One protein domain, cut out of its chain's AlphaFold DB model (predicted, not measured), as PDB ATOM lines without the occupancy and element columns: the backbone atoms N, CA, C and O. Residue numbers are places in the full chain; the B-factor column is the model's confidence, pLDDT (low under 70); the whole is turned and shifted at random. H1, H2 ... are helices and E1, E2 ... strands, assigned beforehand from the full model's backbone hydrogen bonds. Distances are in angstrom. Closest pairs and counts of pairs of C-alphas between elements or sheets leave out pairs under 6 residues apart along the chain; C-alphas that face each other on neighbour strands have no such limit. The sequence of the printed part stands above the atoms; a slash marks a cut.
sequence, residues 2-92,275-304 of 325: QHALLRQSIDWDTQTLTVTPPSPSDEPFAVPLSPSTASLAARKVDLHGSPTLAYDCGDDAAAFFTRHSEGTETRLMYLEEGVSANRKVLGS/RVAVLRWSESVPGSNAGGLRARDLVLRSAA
ATOM      1  N   GLN A   2      11.803  -7.680 -21.830       40.97
ATOM      2  CA  GLN A   2      10.859  -8.430 -22.643       40.97
ATOM      3  C   GLN A   2       9.663  -8.754 -21.743       40.97
ATOM      4  O   GLN A   2       9.640  -9.770 -21.060       40.97
ATOM      5  N   HIS A   3       8.695  -7.833 -21.685       51.56
ATOM      6  CA  HIS A   3       7.473  -8.025 -20.903       51.56
ATOM      7  C   HIS A   3       6.750  -9.294 -21.389       51.56
ATOM      8  O   HIS A   3       6.305  -9.344 -22.537       51.56
ATOM      9  N   ALA A   4       6.628 -10.315 -20.536       56.25
ATOM     10  CA  ALA A   4       5.919 -11.534 -20.900       56.25
ATOM     11  C   ALA A   4       4.411 -11.272 -21.007       56.25
ATOM     12  O   ALA A   4       3.746 -10.921 -20.030       56.25
ATOM     13  N   LEU A   5       3.871 -11.480 -22.205       71.00
ATOM     14  CA  LEU A   5       2.436 -11.532 -22.445       71.00
ATOM     15  C   LEU A   5       1.921 -12.932 -22.094       71.00
ATOM     16  O   LEU A   5       1.863 -13.812 -22.954       71.00
ATOM     17  N   LEU A   6       1.514 -13.125 -20.845       81.56
ATOM     18  CA  LEU A   6       0.739 -14.306 -20.477       81.56
ATOM     19  C   LEU A   6      -0.719 -14.134 -20.942       81.56
ATOM     20  O   LEU A   6      -1.257 -13.025 -21.004       81.56
ATOM     21  N   ARG A   7      -1.377 -15.234 -21.293       78.19
ATOM     22  CA  ARG A   7      -2.753 -15.264 -21.794       78.19
ATOM     23  C   ARG A   7      -3.626 -16.036 -20.819       78.19
ATOM     24  O   ARG A   7      -3.293 -17.174 -20.517       78.19
ATOM     25  N   GLN A   8      -4.715 -15.452 -20.327       80.31
ATOM     26  CA  GLN A   8      -5.621 -16.126 -19.401       80.31
ATOM     27  C   GLN A   8      -6.951 -16.511 -20.061       80.31
ATOM     28  O   GLN A   8      -7.632 -15.683 -20.676       80.31
ATOM     29  N   SER A   9      -7.337 -17.771 -19.889       81.56
ATOM     30  CA  SER A   9      -8.661 -18.308 -20.200       81.56
ATOM     31  C   SER A   9      -9.331 -18.812 -18.921       81.56
ATOM     32  O   SER A   9      -8.662 -19.164 -17.951       81.56
ATOM     33  N   ILE A  10     -10.663 -18.820 -18.912       84.00
ATOM     34  CA  ILE A  10     -11.451 -19.490 -17.877       84.00
ATOM     35  C   ILE A  10     -12.296 -20.558 -18.553       84.00
ATOM     36  O   ILE A  10     -13.045 -20.253 -19.484       84.00
ATOM     37  N   ASP A  11     -12.188 -21.774 -18.040       84.88
ATOM     38  CA  ASP A  11     -13.181 -22.822 -18.212       84.88
ATOM     39  C   ASP A  11     -14.194 -22.712 -17.059       84.88
ATOM     40  O   ASP A  11     -13.832 -22.738 -15.878       84.88
ATOM     41  N   TRP A  12     -15.467 -22.528 -17.407       84.88
ATOM     42  CA  TRP A  12     -16.560 -22.383 -16.445       84.88
ATOM     43  C   TRP A  12     -17.204 -23.717 -16.056       84.88
ATOM     44  O   TRP A  12     -17.860 -23.766 -15.016       84.88
ATOM     45  N   ASP A  13     -16.986 -24.785 -16.822       88.12
ATOM     46  CA  ASP A  13     -17.504 -26.118 -16.520       88.12
ATOM     47  C   ASP A  13     -16.564 -26.835 -15.537       88.12
ATOM     48  O   ASP A  13     -17.024 -27.393 -14.541       88.12
ATOM     49  N   THR A  14     -15.242 -26.714 -15.727       90.38
ATOM     50  CA  THR A  14     -14.232 -27.195 -14.753       90.38
ATOM     51  C   THR A  14     -13.840 -26.161 -13.689       90.38
ATOM     52  O   THR A  14     -13.027 -26.462 -12.815       90.38
ATOM     53  N   GLN A  15     -14.398 -24.943 -13.735       87.88
ATOM     54  CA  GLN A  15     -14.090 -23.834 -12.811       87.88
ATOM     55  C   GLN A  15     -12.577 -23.555 -12.681       87.88
ATOM     56  O   GLN A  15     -12.067 -23.326 -11.579       87.88
ATOM     57  N   THR A  16     -11.854 -23.560 -13.803       87.69
ATOM     58  CA  THR A  16     -10.386 -23.446 -13.851       87.69
ATOM     59  C   THR A  16      -9.936 -22.203 -14.620       87.69
ATOM     60  O   THR A  16     -10.455 -21.879 -15.688       87.69
ATOM     61  N   LEU A  17      -8.946 -21.500 -14.067       87.25
ATOM     62  CA  LEU A  17      -8.201 -20.412 -14.692       87.25
ATOM     63  C   LEU A  17      -6.892 -20.978 -15.254       87.25
ATOM     64  O   LEU A  17      -6.024 -21.403 -14.492       87.25
ATOM     65  N   THR A  18      -6.729 -20.933 -16.574       88.50
ATOM     66  CA  THR A  18      -5.499 -21.368 -17.249       88.50
ATOM     67  C   THR A  18      -4.727 -20.154 -17.746       88.50
ATOM     68  O   THR A  18      -5.294 -19.260 -18.376       88.50
ATOM     69  N   VAL A  19      -3.426 -20.121 -17.463       88.25
ATOM     70  CA  VAL A  19      -2.496 -19.055 -17.838       88.25
ATOM     71  C   VAL A  19      -1.457 -19.617 -18.805       88.25
ATOM     72  O   VAL A  19      -0.486 -20.260 -18.412       88.25
ATOM     73  N   THR A  20      -1.674 -19.372 -20.093       85.94
ATOM     74  CA  THR A  20      -0.827 -19.820 -21.201       85.94
ATOM     75  C   THR A  20       0.268 -18.783 -21.493       85.94
ATOM     76  O   THR A  20      -0.056 -17.619 -21.750       85.94
ATOM     77  N   PRO A  21       1.558 -19.151 -21.481       84.06
ATOM     78  CA  PRO A  21       2.652 -18.266 -21.896       84.06
ATOM     79  C   PRO A  21       2.627 -17.942 -23.409       84.06
ATOM     80  O   PRO A  21       1.842 -18.520 -24.162       84.06
ATOM     81  N   PRO A  22       3.436 -16.974 -23.890       72.38
ATOM     82  CA  PRO A  22       3.418 -16.572 -25.298       72.38
ATOM     83  C   PRO A  22       4.173 -17.534 -26.229       72.38
ATOM     84  O   PRO A  22       3.946 -17.477 -27.439       72.38
ATOM     85  N   SER A  23       5.063 -18.385 -25.702       79.19
ATOM     86  CA  SER A  23       5.766 -19.406 -26.486       79.19
ATOM     87  C   SER A  23       4.962 -20.710 -26.533       79.19
ATOM     88  O   SER A  23       4.500 -21.155 -25.484       79.19
ATOM     89  N   PRO A  24       4.844 -21.387 -27.693       73.69
ATOM     90  CA  PRO A  24       4.257 -22.728 -27.777       73.69
ATOM     91  C   PRO A  24       5.069 -23.826 -27.069       73.69
ATOM     92  O   PRO A  24       4.561 -24.930 -26.910       73.69
ATOM     93  N   SER A  25       6.325 -23.551 -26.692       81.12
ATOM     94  CA  SER A  25       7.202 -24.478 -25.955       81.12
ATOM     95  C   SER A  25       6.915 -24.554 -24.458       81.12
ATOM     96  O   SER A  25       7.384 -25.477 -23.798       81.12
ATOM     97  N   ASP A  26       6.219 -23.558 -23.916       84.12
ATOM     98  CA  ASP A  26       6.164 -23.321 -22.480       84.12
ATOM     99  C   ASP A  26       4.794 -23.777 -21.953       84.12
ATOM    100  O   ASP A  26       3.745 -23.375 -22.462       84.12
ATOM    101  N   GLU A  27       4.788 -24.644 -20.940       90.12
ATOM    102  CA  GLU A  27       3.552 -25.262 -20.448       90.12
ATOM    103  C   GLU A  27       2.599 -24.235 -19.795       90.12
ATOM    104  O   GLU A  27       3.053 -23.366 -19.041       90.12
ATOM    105  N   PRO A  28       1.274 -24.307 -20.039       91.75
ATOM    106  CA  PRO A  28       0.298 -23.468 -19.347       91.75
ATOM    107  C   PRO A  28       0.183 -23.819 -17.858       91.75
ATOM    108  O   PRO A  28       0.077 -24.989 -17.500       91.75
ATOM    109  N   PHE A  29       0.084 -22.809 -16.996       92.06
ATOM    110  CA  PHE A  29      -0.216 -23.009 -15.575       92.06
ATOM    111  C   PHE A  29      -1.728 -22.975 -15.331       92.06
ATOM    112  O   PHE A  29      -2.390 -22.015 -15.730       92.06
ATOM    113  N   ALA A  30      -2.283 -23.986 -14.664       92.25
ATOM    114  CA  ALA A  30      -3.708 -24.074 -14.344       92.25
ATOM    115  C   ALA A  30      -3.949 -23.958 -12.831       92.25
ATOM    116  O   ALA A  30      -3.232 -24.555 -12.032       92.25
ATOM    117  N   VAL A  31      -4.980 -23.207 -12.435       90.00
ATOM    118  CA  VAL A  31      -5.391 -23.043 -11.033       90.00
ATOM    119  C   VAL A  31      -6.922 -23.003 -10.927       90.00
ATOM    120  O   VAL A  31      -7.566 -22.386 -11.779       90.00
ATOM    121  N   PRO A  32      -7.548 -23.614  -9.905       90.69
ATOM    122  CA  PRO A  32      -8.983 -23.454  -9.672       90.69
ATOM    123  C   PRO A  32      -9.372 -21.979  -9.484       90.69
ATOM    124  O   PRO A  32      -8.606 -21.192  -8.933       90.69
ATOM    125  N   LEU A  33     -10.595 -21.603  -9.870       85.12
ATOM    126  CA  LEU A  33     -11.149 -20.266  -9.594       85.12
ATOM    127  C   LEU A  33     -11.360 -20.004  -8.092       85.12
ATOM    128  O   LEU A  33     -11.372 -18.846  -7.669       85.12
ATOM    129  N   SER A  34     -11.517 -21.081  -7.319       87.44
ATOM    130  CA  SER A  34     -11.683 -21.092  -5.863       87.44
ATOM    131  C   SER A  34     -10.802 -22.195  -5.253       87.44
ATOM    132  O   SER A  34     -11.314 -23.272  -4.941       87.44
ATOM    133  N   PRO A  35      -9.476 -21.992  -5.137       88.44
ATOM    134  CA  PRO A  35      -8.588 -22.955  -4.493       88.44
ATOM    135  C   PRO A  35      -8.861 -23.023  -2.982       88.44
ATOM    136  O   PRO A  35      -9.321 -22.051  -2.379       88.44
ATOM    137  N   SER A  36      -8.545 -24.162  -2.358       87.94
ATOM    138  CA  SER A  36      -8.575 -24.277  -0.895       87.94
ATOM    139  C   SER A  36      -7.473 -23.418  -0.278       87.94
ATOM    140  O   SER A  36      -6.314 -23.519  -0.672       87.94
ATOM    141  N   THR A  37      -7.830 -22.594   0.702       89.62
ATOM    142  CA  THR A  37      -6.918 -21.686   1.417       89.62
ATOM    143  C   THR A  37      -6.371 -22.264   2.718       89.62
ATOM    144  O   THR A  37      -5.447 -21.694   3.288       89.62
ATOM    145  N   ALA A  38      -6.896 -23.404   3.181       88.31
ATOM    146  CA  ALA A  38      -6.605 -23.966   4.504       88.31
ATOM    147  C   ALA A  38      -5.119 -24.303   4.745       88.31
ATOM    148  O   ALA A  38      -4.671 -24.301   5.888       88.31
ATOM    149  N   SER A  39      -4.361 -24.576   3.680       87.38
ATOM    150  CA  SER A  39      -2.909 -24.812   3.698       87.38
ATOM    151  C   SER A  39      -2.087 -23.666   3.091       87.38
ATOM    152  O   SER A  39      -0.861 -23.746   3.065       87.38
ATOM    153  N   LEU A  40      -2.731 -22.608   2.586       89.75
ATOM    154  CA  LEU A  40      -2.057 -21.509   1.895       89.75
ATOM    155  C   LEU A  40      -1.613 -20.426   2.878       89.75
ATOM    156  O   LEU A  40      -2.333 -20.044   3.803       89.75
ATOM    157  N   ALA A  41      -0.422 -19.879   2.654       90.06
ATOM    158  CA  ALA A  41       0.146 -18.896   3.560       90.06
ATOM    159  C   ALA A  41      -0.504 -17.519   3.352       90.06
ATOM    160  O   ALA A  41      -0.410 -16.926   2.279       90.06
ATOM    161  N   ALA A  42      -1.138 -16.968   4.389       90.69
ATOM    162  CA  ALA A  42      -1.643 -15.600   4.340       90.69
ATOM    163  C   ALA A  42      -0.486 -14.579   4.261       90.69
ATOM    164  O   ALA A  42       0.557 -14.720   4.913       90.69
ATOM    165  N   ARG A  43      -0.680 -13.528   3.458       89.25
ATOM    166  CA  ARG A  43       0.264 -12.424   3.231       89.25
ATOM    167  C   ARG A  43      -0.475 -11.091   3.225       89.25
ATOM    168  O   ARG A  43      -1.572 -10.981   2.678       89.25
ATOM    169  N   LYS A  44       0.155 -10.050   3.774       88.06
ATOM    170  CA  LYS A  44      -0.307  -8.667   3.611       88.06
ATOM    171  C   LYS A  44       0.155  -8.144   2.252       88.06
ATOM    172  O   LYS A  44       1.346  -8.174   1.943       88.06
ATOM    173  N   VAL A  45      -0.791  -7.659   1.455       85.00
ATOM    174  CA  VAL A  45      -0.549  -7.141   0.103       85.00
ATOM    175  C   VAL A  45      -1.120  -5.732  -0.022       85.00
ATOM    176  O   VAL A  45      -2.188  -5.451   0.525       85.00
ATOM    177  N   ASP A  46      -0.429  -4.850  -0.741       81.75
ATOM    178  CA  ASP A  46      -0.900  -3.499  -1.055       81.75
ATOM    179  C   ASP A  46      -0.822  -3.237  -2.568       81.75
ATOM    180  O   ASP A  46       0.186  -3.496  -3.235       81.75
ATOM    181  N   LEU A  47      -1.922  -2.714  -3.108       78.94
ATOM    182  CA  LEU A  47      -2.018  -2.195  -4.462       78.94
ATOM    183  C   LEU A  47      -2.655  -0.807  -4.365       78.94
ATOM    184  O   LEU A  47      -3.770  -0.666  -3.853       78.94
ATOM    185  N   HIS A  48      -1.961   0.212  -4.867       79.31
ATOM    186  CA  HIS A  48      -2.440   1.600  -4.918       79.31
ATOM    187  C   HIS A  48      -2.841   2.213  -3.554       79.31
ATOM    188  O   HIS A  48      -3.648   3.138  -3.513       79.31
ATOM    189  N   GLY A  49      -2.287   1.718  -2.437       81.44
ATOM    190  CA  GLY A  49      -2.527   2.233  -1.080       81.44
ATOM    191  C   GLY A  49      -3.745   1.633  -0.366       81.44
ATOM    192  O   GLY A  49      -4.169   2.161   0.661       81.44
ATOM    193  N   SER A  50      -4.330   0.556  -0.901       82.00
ATOM    194  CA  SER A  50      -5.483  -0.146  -0.321       82.00
ATOM    195  C   SER A  50      -5.073  -1.572   0.089       82.00
ATOM    196  O   SER A  50      -5.152  -2.499  -0.729       82.00
ATOM    197  N   PRO A  51      -4.577  -1.766   1.328       85.81
ATOM    198  CA  PRO A  51      -4.027  -3.040   1.776       85.81
ATOM    199  C   PRO A  51      -5.104  -4.089   2.083       85.81
ATOM    200  O   PRO A  51      -6.226  -3.768   2.474       85.81
ATOM    201  N   THR A  52      -4.739  -5.366   1.953       88.38
ATOM    202  CA  THR A  52      -5.575  -6.523   2.320       88.38
ATOM    203  C   THR A  52      -4.717  -7.742   2.708       88.38
ATOM    204  O   THR A  52      -3.491  -7.713   2.578       88.38
ATOM    205  N   LEU A  53      -5.358  -8.806   3.202       90.12
ATOM    206  CA  LEU A  53      -4.781 -10.136   3.387       90.12
ATOM    207  C   LEU A  53      -5.207 -11.053   2.233       90.12
ATOM    208  O   LEU A  53      -6.398 -11.315   2.048       90.12
ATOM    209  N   ALA A  54      -4.224 -11.562   1.494       89.00
ATOM    210  CA  ALA A  54      -4.399 -12.529   0.414       89.00
ATOM    211  C   ALA A  54      -3.576 -13.796   0.687       89.00
ATOM    212  O   ALA A  54      -2.557 -13.748   1.374       89.00
ATOM    213  N   TYR A  55      -4.016 -14.918   0.134       92.56
ATOM    214  CA  TYR A  55      -3.372 -16.221   0.245       92.56
ATOM    215  C   TYR A  55      -2.356 -16.420  -0.877       92.56
ATOM    216  O   TYR A  55      -2.645 -16.167  -2.045       92.56
ATOM    217  N   ASP A  56      -1.161 -16.855  -0.501       92.19
ATOM    218  CA  ASP A  56      -0.061 -17.217  -1.390       92.19
ATOM    219  C   ASP A  56      -0.349 -18.584  -2.025       92.19
ATOM    220  O   ASP A  56      -0.530 -19.563  -1.302       92.19
ATOM    221  N   CYS A  57      -0.435 -18.666  -3.355       91.25
ATOM    222  CA  CYS A  57      -0.834 -19.895  -4.059       91.25
ATOM    223  C   CYS A  57       0.299 -20.934  -4.195       91.25
ATOM    224  O   CYS A  57       0.158 -21.879  -4.968       91.25
ATOM    225  N   GLY A  58       1.400 -20.769  -3.458       91.94
ATOM    226  CA  GLY A  58       2.482 -21.748  -3.364       91.94
ATOM    227  C   GLY A  58       3.598 -21.569  -4.393       91.94
ATOM    228  O   GLY A  58       3.513 -20.774  -5.336       91.94
ATOM    229  N   ASP A  59       4.683 -22.313  -4.181       93.94
ATOM    230  CA  ASP A  59       5.941 -22.089  -4.890       93.94
ATOM    231  C   ASP A  59       5.944 -22.596  -6.339       93.94
ATOM    232  O   ASP A  59       6.656 -22.023  -7.156       93.94
ATOM    233  N   ASP A  60       5.085 -23.550  -6.715       93.31
ATOM    234  CA  ASP A  60       4.894 -23.941  -8.124       93.31
ATOM    235  C   ASP A  60       4.355 -22.767  -8.959       93.31
ATOM    236  O   ASP A  60       4.860 -22.452 -10.042       93.31
ATOM    237  N   ALA A  61       3.363 -22.054  -8.412       91.25
ATOM    238  CA  ALA A  61       2.836 -20.839  -9.018       91.25
ATOM    239  C   ALA A  61       3.909 -19.739  -9.041       91.25
ATOM    240  O   ALA A  61       4.110 -19.090 -10.069       91.25
ATOM    241  N   ALA A  62       4.633 -19.546  -7.931       90.69
ATOM    242  CA  ALA A  62       5.708 -18.560  -7.863       90.69
ATOM    243  C   ALA A  62       6.822 -18.843  -8.887       90.69
ATOM    244  O   ALA A  62       7.254 -17.928  -9.589       90.69
ATOM    245  N   ALA A  63       7.245 -20.097  -9.052       92.75
ATOM    246  CA  ALA A  63       8.245 -20.507 -10.032       92.75
ATOM    247  C   ALA A  63       7.777 -20.224 -11.468       92.75
ATOM    248  O   ALA A  63       8.539 -19.665 -12.264       92.75
ATOM    249  N   PHE A  64       6.513 -20.528 -11.791       91.06
ATOM    250  CA  PHE A  64       5.928 -20.211 -13.095       91.06
ATOM    251  C   PHE A  64       5.928 -18.701 -13.381       91.06
ATOM    252  O   PHE A  64       6.423 -18.274 -14.426       91.06
ATOM    253  N   PHE A  65       5.421 -17.860 -12.472       87.44
ATOM    254  CA  PHE A  65       5.355 -16.413 -12.720       87.44
ATOM    255  C   PHE A  65       6.724 -15.719 -12.638       87.44
ATOM    256  O   PHE A  65       6.954 -14.759 -13.376       87.44
ATOM    257  N   THR A  66       7.650 -16.222 -11.818       86.69
ATOM    258  CA  THR A  66       9.040 -15.733 -11.715       86.69
ATOM    259  C   THR A  66       9.829 -16.000 -12.997       86.69
ATOM    260  O   THR A  66      10.468 -15.082 -13.520       86.69
ATOM    261  N   ARG A  67       9.715 -17.211 -13.572       88.00
ATOM    262  CA  ARG A  67      10.304 -17.569 -14.881       88.00
ATOM    263  C   ARG A  67       9.902 -16.564 -15.966       88.00
ATOM    264  O   ARG A  67      10.746 -16.083 -16.714       88.00
ATOM    265  N   HIS A  68       8.626 -16.185 -15.989       83.12
ATOM    266  CA  HIS A  68       8.069 -15.231 -16.949       83.12
ATOM    267  C   HIS A  68       8.232 -13.747 -16.548       83.12
ATOM    268  O   HIS A  68       7.761 -12.866 -17.262       83.12
ATOM    269  N   SER A  69       8.921 -13.433 -15.445       78.69
ATOM    270  CA  SER A  69       9.085 -12.059 -14.929       78.69
ATOM    271  C   SER A  69      10.531 -11.554 -14.962       78.69
ATOM    272  O   SER A  69      10.923 -10.738 -14.126       78.69
ATOM    273  N   GLU A  70      11.321 -12.005 -15.944       81.00
ATOM    274  CA  GLU A  70      12.763 -11.714 -16.069       81.00
ATOM    275  C   GLU A  70      13.543 -12.132 -14.801       81.00
ATOM    276  O   GLU A  70      14.439 -11.426 -14.350       81.00
ATOM    277  N   GLY A  71      13.151 -13.251 -14.172       82.88
ATOM    278  CA  GLY A  71      13.759 -13.758 -12.934       82.88
ATOM    279  C   GLY A  71      13.416 -12.967 -11.665       82.88
ATOM    280  O   GLY A  71      13.850 -13.347 -10.583       82.88
ATOM    281  N   THR A  72      12.623 -11.892 -11.754       82.25
ATOM    282  CA  THR A  72      12.109 -11.200 -10.560       82.25
ATOM    283  C   THR A  72      11.114 -12.109  -9.844       82.25
ATOM    284  O   THR A  72      10.118 -12.488 -10.469       82.25
ATOM    285  N   GLU A  73      11.328 -12.414  -8.557       87.44
ATOM    286  CA  GLU A  73      10.370 -13.214  -7.781       87.44
ATOM    287  C   GLU A  73       8.966 -12.614  -7.912       87.44
ATOM    288  O   GLU A  73       8.742 -11.418  -7.706       87.44
ATOM    289  N   THR A  74       8.025 -13.452  -8.328       85.38
ATOM    290  CA  THR A  74       6.665 -13.055  -8.662       85.38
ATOM    291  C   THR A  74       5.724 -14.177  -8.257       85.38
ATOM    292  O   THR A  74       5.850 -15.294  -8.747       85.38
ATOM    293  N   ARG A  75       4.784 -13.881  -7.357       87.56
ATOM    294  CA  ARG A  75       3.914 -14.858  -6.690       87.56
ATOM    295  C   ARG A  75       2.453 -14.657  -7.088       87.56
ATOM    296  O   ARG A  75       2.017 -13.537  -7.371       87.56
ATOM    297  N   LEU A  76       1.690 -15.747  -7.119       90.31
ATOM    298  CA  LEU A  76       0.254 -15.721  -7.386       90.31
ATOM    299  C   LEU A  76      -0.507 -15.589  -6.063       90.31
ATOM    300  O   LEU A  76      -0.314 -16.391  -5.151       90.31
ATOM    301  N   MET A  77      -1.382 -14.591  -5.968       88.88
ATOM    302  CA  MET A  77      -2.133 -14.263  -4.757       88.88
ATOM    303  C   MET A  77      -3.638 -14.417  -4.985       88.88
ATOM    304  O   MET A  77      -4.170 -13.879  -5.958       88.88
ATOM    305  N   TYR A  78      -4.333 -15.082  -4.062       89.06
ATOM    306  CA  TYR A  78      -5.784 -15.284  -4.070       89.06
ATOM    307  C   TYR A  78      -6.466 -14.543  -2.907       89.06
ATOM    308  O   TYR A  78      -6.011 -14.583  -1.767       89.06
ATOM    309  N   LEU A  79      -7.578 -13.866  -3.185       87.56
ATOM    310  CA  LEU A  79      -8.486 -13.313  -2.180       87.56
ATOM    311  C   LEU A  79      -9.686 -14.246  -2.055       87.56
ATOM    312  O   LEU A  79     -10.483 -14.354  -2.981       87.56
ATOM    313  N   GLU A  80      -9.894 -14.860  -0.903       84.75
ATOM    314  CA  GLU A  80     -11.049 -15.735  -0.689       84.75
ATOM    315  C   GLU A  80     -12.344 -14.916  -0.537       84.75
ATOM    316  O   GLU A  80     -12.318 -13.822   0.032       84.75
ATOM    317  N   GLU A  81     -13.487 -15.373  -1.069       80.44
ATOM    318  CA  GLU A  81     -14.764 -14.669  -0.856       80.44
ATOM    319  C   GLU A  81     -15.393 -15.047   0.488       80.44
ATOM    320  O   GLU A  81     -15.701 -16.203   0.746       80.44
ATOM    321  N   GLY A  82     -15.620 -14.041   1.334       76.25
ATOM    322  CA  GLY A  82     -16.190 -14.205   2.674       76.25
ATOM    323  C   GLY A  82     -15.141 -14.293   3.784       76.25
ATOM    324  O   GLY A  82     -15.454 -13.909   4.906       76.25
ATOM    325  N   VAL A  83     -13.908 -14.704   3.460       76.62
ATOM    326  CA  VAL A  83     -12.782 -14.784   4.410       76.62
ATOM    327  C   VAL A  83     -11.807 -13.615   4.228       76.62
ATOM    328  O   VAL A  83     -11.593 -12.847   5.166       76.62
ATOM    329  N   SER A  84     -11.259 -13.396   3.024       77.75
ATOM    330  CA  SER A  84     -10.415 -12.220   2.767       77.75
ATOM    331  C   SER A  84     -11.248 -10.938   2.735       77.75
ATOM    332  O   SER A  84     -12.228 -10.824   1.991       77.75
ATOM    333  N   ALA A  85     -10.807  -9.915   3.471       78.44
ATOM    334  CA  ALA A  85     -11.373  -8.576   3.369       78.44
ATOM    335  C   ALA A  85     -11.152  -8.008   1.953       78.44
ATOM    336  O   ALA A  85     -10.016  -7.836   1.509       78.44
ATOM    337  N   ASN A  86     -12.228  -7.681   1.232       81.25
ATOM    338  CA  ASN A  86     -12.101  -6.959  -0.035       81.25
ATOM    339  C   ASN A  86     -11.384  -5.608   0.197       81.25
ATOM    340  O   ASN A  86     -11.606  -4.934   1.206       81.25
ATOM    341  N   ARG A  87     -10.563  -5.182  -0.767       85.69
ATOM    342  CA  ARG A  87      -9.870  -3.883  -0.761       85.69
ATOM    343  C   ARG A  87     -10.885  -2.748  -0.827       85.69
ATOM    344  O   ARG A  87     -11.827  -2.820  -1.613       85.69
ATOM    345  N   LYS A  88     -10.697  -1.680  -0.051       82.75
ATOM    346  CA  LYS A  88     -11.557  -0.487  -0.136       82.75
ATOM    347  C   LYS A  88     -11.283   0.279  -1.429       82.75
ATOM    348  O   LYS A  88     -10.122   0.404  -1.828       82.75
ATOM    349  N   VAL A  89     -12.328   0.821  -2.057       79.06
ATOM    350  CA  VAL A  89     -12.167   1.856  -3.090       79.06
ATOM    351  C   VAL A  89     -11.708   3.145  -2.401       79.06
ATOM    352  O   VAL A  89     -12.233   3.502  -1.347       79.06
ATOM    353  N   LEU A  90     -10.710   3.828  -2.968       77.94
ATOM    354  CA  LEU A  90     -10.108   5.032  -2.387       77.94
ATOM    355  C   LEU A  90     -10.358   6.276  -3.252       77.94
ATOM    356  O   LEU A  90     -10.603   6.186  -4.457       77.94
ATOM    357  N   GLY A  91     -10.255   7.450  -2.627       75.38
ATOM    358  CA  GLY A  91     -10.409   8.743  -3.292       75.38
ATOM    359  C   GLY A  91     -11.830   9.015  -3.798       75.38
ATOM    360  O   GLY A  91     -12.806   8.418  -3.353       75.38
ATOM    361  N   SER A  92     -11.943   9.933  -4.759       68.75
ATOM    362  CA  SER A  92     -13.212  10.444  -5.305       68.75
ATOM    363  C   SER A  92     -14.001   9.457  -6.183       68.75
ATOM    364  O   SER A  92     -15.039   9.828  -6.730       68.75
ATOM    365  N   ARG A 275     -10.618 -13.115  -8.430       65.62
ATOM    366  CA  ARG A 275     -10.072 -12.841  -7.094       65.62
ATOM    367  C   ARG A 275      -8.590 -13.253  -6.988       65.62
ATOM    368  O   ARG A 275      -8.117 -13.592  -5.916       65.62
ATOM    369  N   VAL A 276      -7.871 -13.226  -8.110       67.06
ATOM    370  CA  VAL A 276      -6.495 -13.708  -8.296       67.06
ATOM    371  C   VAL A 276      -5.666 -12.593  -8.934       67.06
ATOM    372  O   VAL A 276      -6.142 -11.954  -9.877       67.06
ATOM    373  N   ALA A 277      -4.442 -12.371  -8.451       66.88
ATOM    374  CA  ALA A 277      -3.473 -11.457  -9.057       66.88
ATOM    375  C   ALA A 277      -2.038 -11.978  -8.968       66.88
ATOM    376  O   ALA A 277      -1.680 -12.717  -8.057       66.88
ATOM    377  N   VAL A 278      -1.213 -11.538  -9.914       63.28
ATOM    378  CA  VAL A 278       0.213 -11.862 -10.001       63.28
ATOM    379  C   VAL A 278       1.003 -10.669  -9.467       63.28
ATOM    380  O   VAL A 278       0.943  -9.590 -10.060       63.28
ATOM    381  N   LEU A 279       1.697 -10.830  -8.336       64.19
ATOM    382  CA  LEU A 279       2.402  -9.747  -7.639       64.19
ATOM    383  C   LEU A 279       3.914 -10.005  -7.618       64.19
ATOM    384  O   LEU A 279       4.346 -11.106  -7.289       64.19
ATOM    385  N   ARG A 280       4.731  -8.986  -7.911       65.62
ATOM    386  CA  ARG A 280       6.191  -9.055  -7.721       65.62
ATOM    387  C   ARG A 280       6.532  -8.985  -6.232       65.62
ATOM    388  O   ARG A 280       5.975  -8.148  -5.521       65.62
ATOM    389  N   TRP A 281       7.450  -9.834  -5.776       47.34
ATOM    390  CA  TRP A 281       7.959  -9.791  -4.409       47.34
ATOM    391  C   TRP A 281       8.945  -8.635  -4.214       47.34
ATOM    392  O   TRP A 281       9.606  -8.171  -5.146       47.34
ATOM    393  N   SER A 282       8.980  -8.115  -2.989       50.38
ATOM    394  CA  SER A 282       9.905  -7.076  -2.548       50.38
ATOM    395  C   SER A 282       9.909  -7.049  -1.023       50.38
ATOM    396  O   SER A 282       8.850  -7.021  -0.400       50.38
ATOM    397  N   GLU A 283      11.090  -7.046  -0.416       35.31
ATOM    398  CA  GLU A 283      11.227  -7.148   1.042       35.31
ATOM    399  C   GLU A 283      11.026  -5.803   1.770       35.31
ATOM    400  O   GLU A 283      10.915  -5.766   2.994       35.31
ATOM    401  N   SER A 284      10.939  -4.682   1.041       34.88
ATOM    402  CA  SER A 284      10.919  -3.334   1.621       34.88
ATOM    403  C   SER A 284       9.509  -2.752   1.820       34.88
ATOM    404  O   SER A 284       8.947  -2.045   0.976       34.88
ATOM    405  N   VAL A 285       8.973  -2.951   3.029       36.91
ATOM    406  CA  VAL A 285       7.895  -2.118   3.590       36.91
ATOM    407  C   VAL A 285       8.475  -1.219   4.688       36.91
ATOM    408  O   VAL A 285       8.692  -1.686   5.807       36.91
ATOM    409  N   PRO A 286       8.715   0.080   4.419       32.94
ATOM    410  CA  PRO A 286       9.117   1.020   5.460       32.94
ATOM    411  C   PRO A 286       8.039   1.095   6.552       32.94
ATOM    412  O   PRO A 286       6.904   1.483   6.274       32.94
ATOM    413  N   GLY A 287       8.392   0.719   7.783       39.50
ATOM    414  CA  GLY A 287       7.505   0.804   8.948       39.50
ATOM    415  C   GLY A 287       6.807  -0.492   9.387       39.50
ATOM    416  O   GLY A 287       5.942  -0.419  10.257       39.50
ATOM    417  N   SER A 288       7.158  -1.672   8.859       35.03
ATOM    418  CA  SER A 288       6.738  -2.945   9.476       35.03
ATOM    419  C   SER A 288       7.823  -4.019   9.447       35.03
ATOM    420  O   SER A 288       8.306  -4.374   8.377       35.03
ATOM    421  N   ASN A 289       8.103  -4.634  10.604       29.47
ATOM    422  CA  ASN A 289       9.021  -5.781  10.765       29.47
ATOM    423  C   ASN A 289       8.441  -7.106  10.212       29.47
ATOM    424  O   ASN A 289       8.707  -8.188  10.725       29.47
ATOM    425  N   ALA A 290       7.612  -7.009   9.177       36.59
ATOM    426  CA  ALA A 290       7.086  -8.101   8.380       36.59
ATOM    427  C   ALA A 290       7.068  -7.617   6.925       36.59
ATOM    428  O   ALA A 290       6.506  -6.553   6.639       36.59
ATOM    429  N   GLY A 291       7.693  -8.381   6.025       36.06
ATOM    430  CA  GLY A 291       7.709  -8.087   4.591       36.06
ATOM    431  C   GLY A 291       6.297  -8.074   3.993       36.06
ATOM    432  O   GLY A 291       5.375  -8.703   4.521       36.06
ATOM    433  N   GLY A 292       6.108  -7.346   2.892       38.41
ATOM    434  CA  GLY A 292       4.785  -7.156   2.301       38.41
ATOM    435  C   GLY A 292       4.829  -6.808   0.819       38.41
ATOM    436  O   GLY A 292       5.672  -6.043   0.357       38.41
ATOM    437  N   LEU A 293       3.880  -7.375   0.076       43.03
ATOM    438  CA  LEU A 293       3.849  -7.325  -1.383       43.03
ATOM    439  C   LEU A 293       3.355  -5.978  -1.921       43.03
ATOM    440  O   LEU A 293       2.312  -5.480  -1.493       43.03
ATOM    441  N   ARG A 294       4.049  -5.454  -2.941       41.09
ATOM    442  CA  ARG A 294       3.594  -4.334  -3.781       41.09
ATOM    443  C   ARG A 294       3.341  -4.812  -5.207       41.09
ATOM    444  O   ARG A 294       4.246  -5.325  -5.860       41.09
ATOM    445  N   ALA A 295       2.142  -4.576  -5.732       39.22
ATOM    446  CA  ALA A 295       1.870  -4.846  -7.142       39.22
ATOM    447  C   ALA A 295       2.703  -3.967  -8.092       39.22
ATOM    448  O   ALA A 295       2.887  -2.769  -7.871       39.22
ATOM    449  N   ARG A 296       3.126  -4.571  -9.207       40.41
ATOM    450  CA  ARG A 296       3.435  -3.902 -10.479       40.41
ATOM    451  C   ARG A 296       2.812  -4.762 -11.577       40.41
ATOM    452  O   ARG A 296       3.050  -5.967 -11.593       40.41
ATOM    453  N   ASP A 297       1.988  -4.162 -12.429       33.28
ATOM    454  CA  ASP A 297       1.012  -4.900 -13.238       33.28
ATOM    455  C   ASP A 297       1.642  -5.884 -14.233       33.28
ATOM    456  O   ASP A 297       2.464  -5.501 -15.070       33.28
ATOM    457  N   LEU A 298       1.171  -7.135 -14.211       34.81
ATOM    458  CA  LEU A 298       1.365  -8.084 -15.306       34.81
ATOM    459  C   LEU A 298       0.142  -8.047 -16.239       34.81
ATOM    460  O   LEU A 298      -1.008  -8.081 -15.794       34.81
ATOM    461  N   VAL A 299       0.383  -7.943 -17.547       33.34
ATOM    462  CA  VAL A 299      -0.674  -7.788 -18.556       33.34
ATOM    463  C   VAL A 299      -1.103  -9.161 -19.073       33.34
ATOM    464  O   VAL A 299      -0.319  -9.848 -19.721       33.34
ATOM    465  N   LEU A 300      -2.356  -9.538 -18.799       34.47
ATOM    466  CA  LEU A 300      -2.930 -10.844 -19.145       34.47
ATOM    467  C   LEU A 300      -3.992 -10.711 -20.263       34.47
ATOM    468  O   LEU A 300      -4.863  -9.837 -20.176       34.47
ATOM    469  N   ARG A 301      -3.927 -11.562 -21.304       34.31
ATOM    470  CA  ARG A 301      -4.769 -11.506 -22.529       34.31
ATOM    471  C   ARG A 301      -5.707 -12.715 -22.764       34.31
ATOM    472  O   ARG A 301      -5.281 -13.855 -22.665       34.31
ATOM    473  N   SER A 302      -6.900 -12.470 -23.323       27.05
ATOM    474  CA  SER A 302      -7.691 -13.469 -24.087       27.05
ATOM    475  C   SER A 302      -7.541 -13.258 -25.616       27.05
ATOM    476  O   SER A 302      -7.230 -12.149 -26.048       27.05
ATOM    477  N   ALA A 303      -7.669 -14.295 -26.456       24.58
ATOM    478  CA  ALA A 303      -7.073 -14.316 -27.805       24.58
ATOM    479  C   ALA A 303      -8.020 -14.038 -29.003       24.58
ATOM    480  O   ALA A 303      -9.145 -14.521 -29.051       24.58
ATOM    481  N   ALA A 304      -7.495 -13.315 -30.004       24.00
ATOM    482  CA  ALA A 304      -7.961 -13.172 -31.397       24.00
ATOM    483  C   ALA A 304      -6.797 -12.583 -32.247       24.00
ATOM    484  O   ALA A 304      -5.969 -11.881 -31.673       24.00
TER     485      ALA A 304
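What this domain is: This is residues 2 to 92 and 275 to 304 of the 325 residues of the protein "MOSC domain-containing protein" of Rhodotorula diobovata (UniProt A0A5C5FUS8). With little regular structure, a four-strand sheet, E4 E5 E6 E7, curls like part of a barrel, with short helix H1 over E6 and a three-strand meander, E1 E2 E3, beyond H1. Tail residues 281 to 304 pair briefly with E4 and E1. The 121 printed residues run E1 E2 E3 E4 E5 H1 E6 E7, mostly strand, with 48 in named elements; both sheets are antiparallel. The whole is compact, radius of gyration of the C-alphas 14.8 A, spanning 44 by 36 by 33 A.

How they stand to each other: E1, residues 6 to 11, E2, 16 to 20, and E3, 29 to 32, form two hairpins; N 9 and O 18 are 2.9 A apart, N 17 and O 31 2.8 A. In the strongly twisted sheet of E4, 41 to 47, E5, 50 to 56, E6, 74 to 78, and E7, 276 to 280, N 45 and O 52 are 2.9 A apart, N 55 and O 78 2.8 A, N 75 and O 279 2.8 A. H1, 59 to 67, with every O i to N i+4 pair within hydrogen-bond range, is on it at a height of 7.1 A; the closest C-alphas of H1 and E6, Ala 62 and Arg 75, are 4.3 A apart. H1 only grazes the other sheet.

Where its parts are: E1 begins at C-alpha 6 (0.739, -14.306, -20.477); E7 ends at C-alpha 280 (6.191, -9.055, -7.721). E4 measures 18.7 A, E5 17.9 A.

The domain as a whole: Residues 93 to 274 are not printed; C-alphas 92 and 275 are 23.6 A apart. No link printed whole is long. pLDDT is under 70 at residues 2 to 4, 92 and 275 to 304.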